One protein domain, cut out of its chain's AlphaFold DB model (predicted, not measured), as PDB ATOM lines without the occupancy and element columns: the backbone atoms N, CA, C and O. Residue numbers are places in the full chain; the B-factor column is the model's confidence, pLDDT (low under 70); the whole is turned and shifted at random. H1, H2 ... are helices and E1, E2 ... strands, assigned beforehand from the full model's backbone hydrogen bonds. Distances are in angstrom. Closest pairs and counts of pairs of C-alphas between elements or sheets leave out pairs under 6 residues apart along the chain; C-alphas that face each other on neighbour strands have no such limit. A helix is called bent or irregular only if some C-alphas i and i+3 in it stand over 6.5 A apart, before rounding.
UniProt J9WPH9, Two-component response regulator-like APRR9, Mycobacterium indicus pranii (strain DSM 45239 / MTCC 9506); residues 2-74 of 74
ATOM      1  N   ILE A   2     206.705 165.953 157.311       65.06
ATOM      2  CA  ILE A   2     206.619 167.344 157.804       65.06
ATOM      3  C   ILE A   2     207.952 168.094 157.656       65.06
ATOM      4  O   ILE A   2     207.966 169.179 157.092       65.06
ATOM      5  N   ASP A   3     209.076 167.493 158.067       66.31
ATOM      6  CA  ASP A   3     210.396 168.132 157.912       66.31
ATOM      7  C   ASP A   3     210.807 168.323 156.445       66.31
ATOM      8  O   ASP A   3     211.533 169.255 156.132       66.31
ATOM      9  N   LEU A   4     210.323 167.465 155.538       68.00
ATOM     10  CA  LEU A   4     210.564 167.609 154.100       68.00
ATOM     11  C   LEU A   4     209.781 168.816 153.563       68.00
ATOM     12  O   LEU A   4     210.363 169.708 152.965       68.00
ATOM     13  N   LEU A   5     208.477 168.878 153.855       66.06
ATOM     14  CA  LEU A   5     207.602 169.965 153.410       66.06
ATOM     15  C   LEU A   5     208.000 171.321 154.009       66.06
ATOM     16  O   LEU A   5     207.984 172.324 153.307       66.06
ATOM     17  N   ALA A   6     208.392 171.355 155.285       68.25
ATOM     18  CA  ALA A   6     208.848 172.575 155.951       68.25
ATOM     19  C   ALA A   6     210.229 173.049 155.458       68.25
ATOM     20  O   ALA A   6     210.519 174.240 155.522       68.25
ATOM     21  N   ASN A   7     211.081 172.140 154.965       70.38
ATOM     22  CA  ASN A   7     212.364 172.504 154.358       70.38
ATOM     23  C   ASN A   7     212.207 172.980 152.907       70.38
ATOM     24  O   ASN A   7     212.923 173.886 152.492       70.38
ATOM     25  N   GLU A   8     211.290 172.387 152.137       71.62
ATOM     26  CA  GLU A   8     211.066 172.775 150.737       71.62
ATOM     27  C   GLU A   8     210.162 173.999 150.578       71.62
ATOM     28  O   GLU A   8     210.275 174.719 149.588       71.62
ATOM     29  N   ILE A   9     209.299 174.280 151.558       69.12
ATOM     30  CA  ILE A   9     208.412 175.443 151.557       69.12
ATOM     31  C   ILE A   9     208.736 176.299 152.788       69.12
ATOM     32  O   ILE A   9     208.133 176.111 153.843       69.12
ATOM     33  N   PRO A  10     209.647 177.285 152.677       66.56
ATOM     34  CA  PRO A  10     210.083 178.105 153.811       66.56
ATOM     35  C   PRO A  10     208.954 178.901 154.484       66.56
ATOM     36  O   PRO A  10     209.062 179.272 155.651       66.56
ATOM     37  N   ALA A  11     207.870 179.176 153.751       70.69
ATOM     38  CA  ALA A  11     206.678 179.852 154.263       70.69
ATOM     39  C   ALA A  11     205.733 178.917 155.044       70.69
ATOM     40  O   ALA A  11     204.824 179.388 155.730       70.69
ATOM     41  N   LEU A  12     205.925 177.599 154.944       68.94
ATOM     42  CA  LEU A  12     205.102 176.619 155.631       68.94
ATOM     43  C   LEU A  12     205.579 176.492 157.077       68.94
ATOM     44  O   LEU A  12     206.586 175.851 157.381       68.94
ATOM     45  N   ASN A  13     204.842 177.116 157.993       75.56
ATOM     46  CA  ASN A  13     205.152 177.008 159.410       75.56
ATOM     47  C   ASN A  13     204.971 175.541 159.886       75.56
ATOM     48  O   ASN A  13     204.114 174.801 159.389       75.56
ATOM     49  N   ARG A  14     205.782 175.109 160.862       74.19
ATOM     50  CA  ARG A  14     205.755 173.723 161.373       74.19
ATOM     51  C   ARG A  14     204.417 173.328 162.003       74.19
ATOM     52  O   ARG A  14     204.034 172.165 161.911       74.19
ATOM     53  N   ASP A  15     203.730 174.281 162.620       77.69
ATOM     54  CA  ASP A  15     202.449 174.072 163.300       77.69
ATOM     55  C   ASP A  15     201.310 173.797 162.300       77.69
ATOM     56  O   ASP A  15     200.479 172.931 162.512       77.69
ATOM     57  N   THR A  16     201.322 174.419 161.128       73.94
ATOM     58  CA  THR A  16     200.428 174.122 160.010       73.94
ATOM     59  C   THR A  16     200.828 172.810 159.346       73.94
ATOM     60  O   THR A  16     199.964 171.993 159.028       73.94
ATOM     61  N   ALA A  17     202.129 172.560 159.176       77.31
ATOM     62  CA  ALA A  17     202.621 171.356 158.514       77.31
ATOM     63  C   ALA A  17     202.216 170.057 159.243       77.31
ATOM     64  O   ALA A  17     201.904 169.069 158.582       77.31
ATOM     65  N   GLN A  18     202.147 170.052 160.581       82.38
ATOM     66  CA  GLN A  18     201.648 168.898 161.353       82.38
ATOM     67  C   GLN A  18     200.155 168.604 161.147       82.38
ATOM     68  O   GLN A  18     199.710 167.486 161.406       82.38
ATOM     69  N   HIS A  19     199.380 169.579 160.672       82.50
ATOM     70  CA  HIS A  19     197.953 169.417 160.408       82.50
ATOM     71  C   HIS A  19     197.651 169.037 158.957       82.50
ATOM     72  O   HIS A  19     196.506 168.698 158.649       82.50
ATOM     73  N   LEU A  20     198.650 169.049 158.070       85.38
ATOM     74  CA  LEU A  20     198.481 168.623 156.686       85.38
ATOM     75  C   LEU A  20     198.257 167.111 156.600       85.38
ATOM     76  O   LEU A  20     198.983 166.304 157.182       85.38
ATOM     77  N   LYS A  21     197.268 166.725 155.798       85.69
ATOM     78  CA  LYS A  21     197.025 165.342 155.391       85.69
ATOM     79  C   LYS A  21     197.212 165.213 153.890       85.69
ATOM     80  O   LYS A  21     196.882 166.126 153.139       85.69
ATOM     81  N   ARG A  22     197.731 164.061 153.465       86.44
ATOM     82  CA  ARG A  22     197.796 163.685 152.052       86.44
ATOM     83  C   ARG A  22     196.436 163.150 151.616       86.44
ATOM     84  O   ARG A  22     195.935 162.209 152.227       86.44
ATOM     85  N   TYR A  23     195.900 163.703 150.539       85.00
ATOM     86  CA  TYR A  23     194.717 163.204 149.849       85.00
ATOM     87  C   TYR A  23     195.142 162.691 148.481       85.00
ATOM     88  O   TYR A  23     195.846 163.381 147.747       85.00
ATOM     89  N   THR A  24     194.761 161.460 148.167       85.12
ATOM     90  CA  THR A  24     195.062 160.800 146.894       85.12
ATOM     91  C   THR A  24     193.796 160.694 146.070       85.12
ATOM     92  O   THR A  24     192.730 160.401 146.622       85.12
ATOM     93  N   LEU A  25     193.917 160.861 144.757       82.69
ATOM     94  CA  LEU A  25     192.830 160.515 143.857       82.69
ATOM     95  C   LEU A  25     192.574 159.002 143.946       82.69
ATOM     96  O   LEU A  25     193.511 158.208 144.034       82.69
ATOM     97  N   ARG A  26     191.300 158.591 143.988       81.25
ATOM     98  CA  ARG A  26     190.935 157.177 144.187       81.25
ATOM     99  C   ARG A  26     191.476 156.285 143.068       81.25
ATOM    100  O   ARG A  26     191.953 155.191 143.353       81.25
ATOM    101  N   ASP A  27     191.400 156.772 141.835       83.44
ATOM    102  CA  ASP A  27     191.713 155.995 140.635       83.44
ATOM    103  C   ASP A  27     193.177 156.154 140.187       83.44
ATOM    104  O   ASP A  27     193.666 155.365 139.384       83.44
ATOM    105  N   ASP A  28     193.896 157.124 140.762       81.75
ATOM    106  CA  ASP A  28     195.333 157.320 140.571       81.75
ATOM    107  C   ASP A  28     196.012 157.739 141.892       81.75
ATOM    108  O   ASP A  28     196.081 158.925 142.222       81.75
ATOM    109  N   PRO A  29     196.565 156.781 142.659       81.00
ATOM    110  CA  PRO A  29     197.288 157.068 143.901       81.00
ATOM    111  C   PRO A  29     198.573 157.899 143.714       81.00
ATOM    112  O   PRO A  29     199.120 158.414 144.702       81.00
ATOM    113  N   GLY A  30     199.074 157.990 142.474       82.56
ATOM    114  CA  GLY A  30     200.193 158.841 142.076       82.56
ATOM    115  C   GLY A  30     199.820 160.321 142.042       82.56
ATOM    116  O   GLY A  30     200.661 161.162 142.355       82.56
ATOM    117  N   SER A  31     198.549 160.628 141.790       81.62
ATOM    118  CA  SER A  31     197.987 161.971 141.885       81.62
ATOM    119  C   SER A  31     197.560 162.276 143.322       81.62
ATOM    120  O   SER A  31     196.630 161.675 143.873       81.62
ATOM    121  N   TYR A  32     198.255 163.213 143.971       85.12
ATOM    122  CA  TYR A  32     197.978 163.582 145.357       85.12
ATOM    123  C   TYR A  32     198.174 165.070 145.626       85.12
ATOM    124  O   TYR A  32     198.941 165.753 144.956       85.12
ATOM    125  N   GLY A  33     197.525 165.544 146.687       82.12
ATOM    126  CA  GLY A  33     197.753 166.866 147.254       82.12
ATOM    127  C   GLY A  33     197.763 166.833 148.780       82.12
ATOM    128  O   GLY A  33     197.400 165.827 149.399       82.12
ATOM    129  N   PHE A  34     198.204 167.929 149.393       84.44
ATOM    130  CA  PHE A  34     198.203 168.098 150.844       84.44
ATOM    131  C   PHE A  34     197.277 169.245 151.238       84.44
ATOM    132  O   PHE A  34     197.405 170.339 150.699       84.44
ATOM    133  N   ALA A  35     196.400 169.010 152.212       84.12
ATOM    134  CA  ALA A  35     195.589 170.059 152.828       84.12
ATOM    135  C   ALA A  35     195.336 169.784 154.303       84.12
ATOM    136  O   ALA A  35     195.408 168.643 154.774       84.12
ATOM    137  N   VAL A  36     194.977 170.836 155.034       86.00
ATOM    138  CA  VAL A  36     194.374 170.667 156.355       86.00
ATOM    139  C   VAL A  36     192.968 170.062 156.200       86.00
ATOM    140  O   VAL A  36     192.280 170.349 155.221       86.00
ATOM    141  N   PRO A  37     192.490 169.226 157.142       84.81
ATOM    142  CA  PRO A  37     191.174 168.585 157.039       84.81
ATOM    143  C   PRO A  37     190.007 169.542 156.793       84.81
ATOM    144  O   PRO A  37     189.095 169.202 156.050       84.81
ATOM    145  N   ALA A  38     190.053 170.738 157.381       84.19
ATOM    146  CA  ALA A  38     189.013 171.749 157.206       84.19
ATOM    147  C   ALA A  38     188.931 172.302 155.771       84.19
ATOM    148  O   ALA A  38     187.882 172.784 155.365       84.19
ATOM    149  N   GLU A  39     190.018 172.217 155.001       82.06
ATOM    150  CA  GLU A  39     190.099 172.725 153.629       82.06
ATOM    151  C   GLU A  39     189.931 171.623 152.580       82.06
ATOM    152  O   GLU A  39     189.857 171.920 151.392       82.06
ATOM    153  N   GLN A  40     189.814 170.355 152.997       81.56
ATOM    154  CA  GLN A  40     189.668 169.223 152.079       81.56
ATOM    155  C   GLN A  40     188.492 169.414 151.113       81.56
ATOM    156  O   GLN A  40     188.615 169.118 149.930       81.56
ATOM    157  N   THR A  41     187.350 169.904 151.599       80.38
ATOM    158  CA  THR A  41     186.151 170.123 150.773       80.38
ATOM    159  C   THR A  41     186.332 171.198 149.708       80.38
ATOM    160  O   THR A  41     185.553 171.235 148.764       80.38
ATOM    161  N   ASN A  42     187.343 172.055 149.855       78.38
ATOM    162  CA  ASN A  42     187.663 173.113 148.901       78.38
ATOM    163  C   ASN A  42     188.787 172.697 147.938       78.38
ATOM    164  O   ASN A  42     189.218 173.511 147.125       78.38
ATOM    165  N   MET A  43     189.294 171.464 148.046       77.25
ATOM    166  CA  MET A  43     190.356 170.943 147.195       77.25
ATOM    167  C   MET A  43     189.816 170.015 146.115       77.25
ATOM    168  O   MET A  43     189.043 169.097 146.386       77.25
ATOM    169  N   GLU A  44     190.357 170.180 144.913       74.44
ATOM    170  CA  GLU A  44     190.202 169.248 143.806       74.44
ATOM    171  C   GLU A  44     191.592 168.833 143.311       74.44
ATOM    172  O   GLU A  44     192.451 169.677 143.050       74.44
ATOM    173  N   VAL A  45     191.848 167.522 143.247       74.06
ATOM    174  CA  VAL A  45     193.092 166.983 142.681       74.06
ATOM    175  C   VAL A  45     192.834 166.698 141.211       74.06
ATOM    176  O   VAL A  45     192.205 165.698 140.869       74.06
ATOM    177  N   LEU A  46     193.320 167.589 140.352       75.38
ATOM    178  CA  LEU A  46     193.253 167.418 138.907       75.38
ATOM    179  C   LEU A  46     194.388 166.488 138.469       75.38
ATOM    180  O   LEU A  46     195.559 166.848 138.571       75.38
ATOM    181  N   ALA A  47     194.047 165.299 137.970       77.75
ATOM    182  CA  ALA A  47     195.003 164.373 137.356       77.75
ATOM    183  C   ALA A  47     195.322 164.792 135.910       77.75
ATOM    184  O   ALA A  47     195.156 164.017 134.974       77.75
ATOM    185  N   LEU A  48     195.717 166.055 135.734       78.62
ATOM    186  CA  LEU A  48     196.085 166.641 134.450       78.62
ATOM    187  C   LEU A  48     197.570 166.997 134.470       78.62
ATOM    188  O   LEU A  48     198.084 167.546 135.447       78.62
ATOM    189  N   SER A  49     198.257 166.738 133.363       81.25
ATOM    190  CA  SER A  49     199.540 167.373 133.081       81.25
ATOM    191  C   SER A  49     199.374 168.891 132.952       81.25
ATOM    192  O   SER A  49     198.274 169.411 132.758       81.25
ATOM    193  N   PHE A  50     200.478 169.636 133.034       80.44
ATOM    194  CA  PHE A  50     200.432 171.093 132.895       80.44
ATOM    195  C   PHE A  50     199.883 171.542 131.529       80.44
ATOM    196  O   PHE A  50     199.184 172.554 131.444       80.44
ATOM    197  N   ASP A  51     200.162 170.777 130.472       83.12
ATOM    198  CA  ASP A  51     199.648 171.051 129.130       83.12
ATOM    199  C   ASP A  51     198.148 170.757 129.033       83.12
ATOM    200  O   ASP A  51     197.410 171.572 128.484       83.12
ATOM    201  N   GLU A  52     197.674 169.657 129.627       85.56
ATOM    202  CA  GLU A  52     196.241 169.337 129.689       85.56
ATOM    203  C   GLU A  52     195.467 170.357 130.531       85.56
ATOM    204  O   GLU A  52     194.403 170.810 130.117       85.56
ATOM    205  N   LEU A  53     196.022 170.786 131.669       85.12
ATOM    206  CA  LEU A  53     195.444 171.856 132.482       85.12
ATOM    207  C   LEU A  53     195.393 173.173 131.703       85.12
ATOM    208  O   LEU A  53     194.381 173.865 131.728       85.12
ATOM    209  N   THR A  54     196.471 173.515 130.994       83.75
ATOM    210  CA  THR A  54     196.497 174.705 130.136       83.75
ATOM    211  C   THR A  54     195.411 174.611 129.068       83.75
ATOM    212  O   THR A  54     194.667 175.564 128.886       83.75
ATOM    213  N   ALA A  55     195.302 173.479 128.372       85.94
ATOM    214  CA  ALA A  55     194.304 173.291 127.329       85.94
ATOM    215  C   ALA A  55     192.877 173.427 127.882       85.94
ATOM    216  O   ALA A  55     192.096 174.186 127.319       85.94
ATOM    217  N   ALA A  56     192.575 172.782 129.012       85.56
ATOM    218  CA  ALA A  56     191.268 172.859 129.662       85.56
ATOM    219  C   ALA A  56     190.918 174.279 130.135       85.56
ATOM    220  O   ALA A  56     189.776 174.706 130.029       85.56
ATOM    221  N   LEU A  57     191.898 175.040 130.638       83.94
ATOM    222  CA  LEU A  57     191.676 176.430 131.052       83.94
ATOM    223  C   LEU A  57     191.466 177.380 129.869       83.94
ATOM    224  O   LEU A  57     190.823 178.411 130.038       83.94
ATOM    225  N   LEU A  58     192.047 177.070 128.708       86.19
ATOM    226  CA  LEU A  58     191.928 177.878 127.494       86.19
ATOM    227  C   LEU A  58     190.735 177.472 126.622       86.19
ATOM    228  O   LEU A  58     190.388 178.215 125.703       86.19
ATOM    229  N   GLU A  59     190.122 176.320 126.889       85.12
ATOM    230  CA  GLU A  59     188.892 175.891 126.232       85.12
ATOM    231  C   GLU A  59     187.795 176.942 126.463       85.12
ATOM    232  O   GLU A  59     187.619 177.456 127.567       85.12
ATOM    233  N   ASP A  60     187.115 177.334 125.385       82.38
ATOM    234  CA  ASP A  60     186.085 178.382 125.360       82.38
ATOM    235  C   ASP A  60     186.519 179.789 125.826       82.38
ATOM    236  O   ASP A  60     185.690 180.702 125.935       82.38
ATOM    237  N   MET A  61     187.817 180.031 126.040       87.44
ATOM    238  CA  MET A  61     188.310 181.384 126.286       87.44
ATOM    239  C   MET A  61     188.309 182.222 124.998       87.44
ATOM    240  O   MET A  61     188.681 181.732 123.931       87.44
ATOM    241  N   PRO A  62     187.980 183.527 125.075       87.88
ATOM    242  CA  PRO A  62     188.037 184.404 123.912       87.88
ATOM    243  C   PRO A  62     189.447 184.487 123.319       87.88
ATOM    244  O   PRO A  62     190.426 184.657 124.053       87.88
ATOM    245  N   ASP A  63     189.538 184.514 121.986       83.19
ATOM    246  CA  ASP A  63     190.803 184.665 121.246       83.19
ATOM    247  C   ASP A  63     191.623 185.888 121.689       83.19
ATOM    248  O   ASP A  63     192.857 185.881 121.683       83.19
ATOM    249  N   SER A  64     190.946 186.956 122.126       87.12
ATOM    250  CA  SER A  64     191.576 188.175 122.648       87.12
ATOM    251  C   SER A  64     192.388 187.947 123.928       87.12
ATOM    252  O   SER A  64     193.266 188.754 124.244       87.12
ATOM    253  N   ILE A  65     192.112 186.866 124.657       82.00
ATOM    254  CA  ILE A  65     192.833 186.463 125.860       82.00
ATOM    255  C   ILE A  65     193.825 185.340 125.546       82.00
ATOM    256  O   ILE A  65     194.993 185.451 125.919       82.00
ATOM    257  N   THR A  66     193.417 184.299 124.813       81.50
ATOM    258  CA  THR A  66     194.296 183.151 124.507       81.50
ATOM    259  C   THR A  66     195.516 183.558 123.670       81.50
ATOM    260  O   THR A  66     196.620 183.068 123.910       81.50
ATOM    261  N   SER A  67     195.376 184.548 122.778       81.38
ATOM    262  CA  SER A  67     196.488 185.125 122.000       81.38
ATOM    263  C   SER A  67     197.563 185.825 122.846       81.38
ATOM    264  O   SER A  67     198.689 186.010 122.378       81.38
ATOM    265  N   GLN A  68     197.260 186.196 124.095       81.38
ATOM    266  CA  GLN A  68     198.214 186.845 125.001       81.38
ATOM    267  C   GLN A  68     199.060 185.847 125.797       81.38
ATOM    268  O   GLN A  68     200.123 186.216 126.294       81.38
ATOM    269  N   VAL A  69     198.652 184.578 125.876       74.69
ATOM    270  CA  VAL A  69     199.349 183.545 126.663       74.69
ATOM    271  C   VAL A  69     200.789 183.352 126.183       74.69
ATOM    272  O   VAL A  69     201.707 183.241 126.996       74.69
ATOM    273  N   THR A  70     201.023 183.404 124.868       71.69
ATOM    274  CA  THR A  70     202.362 183.303 124.264       71.69
ATOM    275  C   THR A  70     203.293 184.435 124.709       71.69
ATOM    276  O   THR A  70     204.503 184.246 124.779       71.69
ATOM    277  N   ARG A  71     202.735 185.608 125.041       73.19
ATOM    278  CA  ARG A  71     203.483 186.777 125.523       73.19
ATOM    279  C   ARG A  71     203.840 186.673 127.009       73.19
ATOM    280  O   ARG A  71     204.841 187.243 127.416       73.19
ATOM    281  N   TRP A  72     203.038 185.977 127.816       69.44
ATOM    282  CA  TRP A  72     203.272 185.819 129.261       69.44
ATOM    283  C   TRP A  72     204.245 184.690 129.616       69.44
ATOM    284  O   TRP A  72     204.708 184.624 130.749       69.44
ATOM    285  N   ARG A  73     204.543 183.796 128.665       63.22
ATOM    286  CA  ARG A  73     205.519 182.704 128.825       63.22
ATOM    287  C   ARG A  73     206.973 183.111 128.507       63.22
ATOM    288  O   ARG A  73     207.837 182.237 128.524       63.22
ATOM    289  N   GLN A  74     207.232 184.384 128.181       53.34
ATOM    290  CA  GLN A  74     208.575 184.953 127.960       53.34
ATOM    291  C   GLN A  74     209.143 185.542 129.251       53.34
ATOM    292  O   GLN A  74     210.373 185.423 129.436       53.34
TER     293      GLN A  74
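Overview. This is residues 2 to 74 of the 74 residues of the protein "Two-component response regulator-like APRR9" of Mycobacterium indicus pranii (strain DSM 45239 / MTCC 9506) (UniProt J9WPH9). The model is a loose, open arch of two separate groups: a small two-stranded hairpin, E1 and E2, with H3 near it and the pair H1 and H2 before it in the chain, and a second group of H4 and H5 at the far end of the stretch 43 to 49. No named helix or strand of one group touches one of the other, and residues 59 to 65 stick out free. The printed part has 73 residues, with five named helices and two named strands in the order H1, H2, E1, E2, H3, H4, H5; the one sheet has the order E1 - E2, antiparallel, and the class is mostly helix. It is only just loose, close to extended, with a radius of gyration of the C-alphas of 16.6 A and spans of 44 by 30 by 21 A.

Arrangement. E1, residues 21 to 24, and E2, residues 32 to 35, form a hairpin, antiparallel at 151 degrees between their directions. N 23 and O 33 are 2.8 A apart and N 33 and O 23 are 2.9 A apart, both within hydrogen-bond range. The closest C-alphas of E1 and H3, residues 37 to 42, are those of Lys 21 and Pro 37, 6.9 A apart. H1, residues 2 to 8, touches H2, residues 14 to 17; their closest C-alphas, of Ile 2 and Ala 17, are 5.7 A apart. H4, residues 50 to 58, and H5, residues 63 to 72, are close but not clearly touching, with the C-alphas of Leu 58 and Thr 66 closest at 6.5 A. They run opposite ways at a shallow tilt of 33 degrees, only just short of steep. H4 and H5 are each apart from H1, H2, E1, E2 and H3. In H1 and H4 every O i to N i+4 pair is within hydrogen-bond range; H3 has 0 of 2, with 2 of 3 O i to N i+3 pairs, H5 has 2 of 6, with 4 of 7, and H2 is too short for an O i to N i+4 pair.

Along the chain. E1 is 9.8 A long from first to last C-alpha and begins at C-alpha 21, (197.025, 165.342, 155.391); E2 is 10.2 A long. H1 is 10.0 A long and begins at C-alpha 2, (206.619, 167.344, 157.804); H2 is 4.9 A long. H3, 10.0 A long, is irregular: C-alphas 38 and 41 are 7.2 A apart. H4 is 12.1 A long. H5, 14.9 A long, is only just irregular, with C-alphas 67 and 70 at 6.6 A, and ends at C-alpha 72, (203.272, 185.819, 129.261).

Size, cuts and confidence. The two C-alphas farthest apart, of Asp 15 and Asp 63, are 44.9 A apart. The printed part has no cut and no long link. The mean pLDDT of the printed part is 78.8; residues 2 to 6, 9 to 10, 12 and 72 to 74 are under 70.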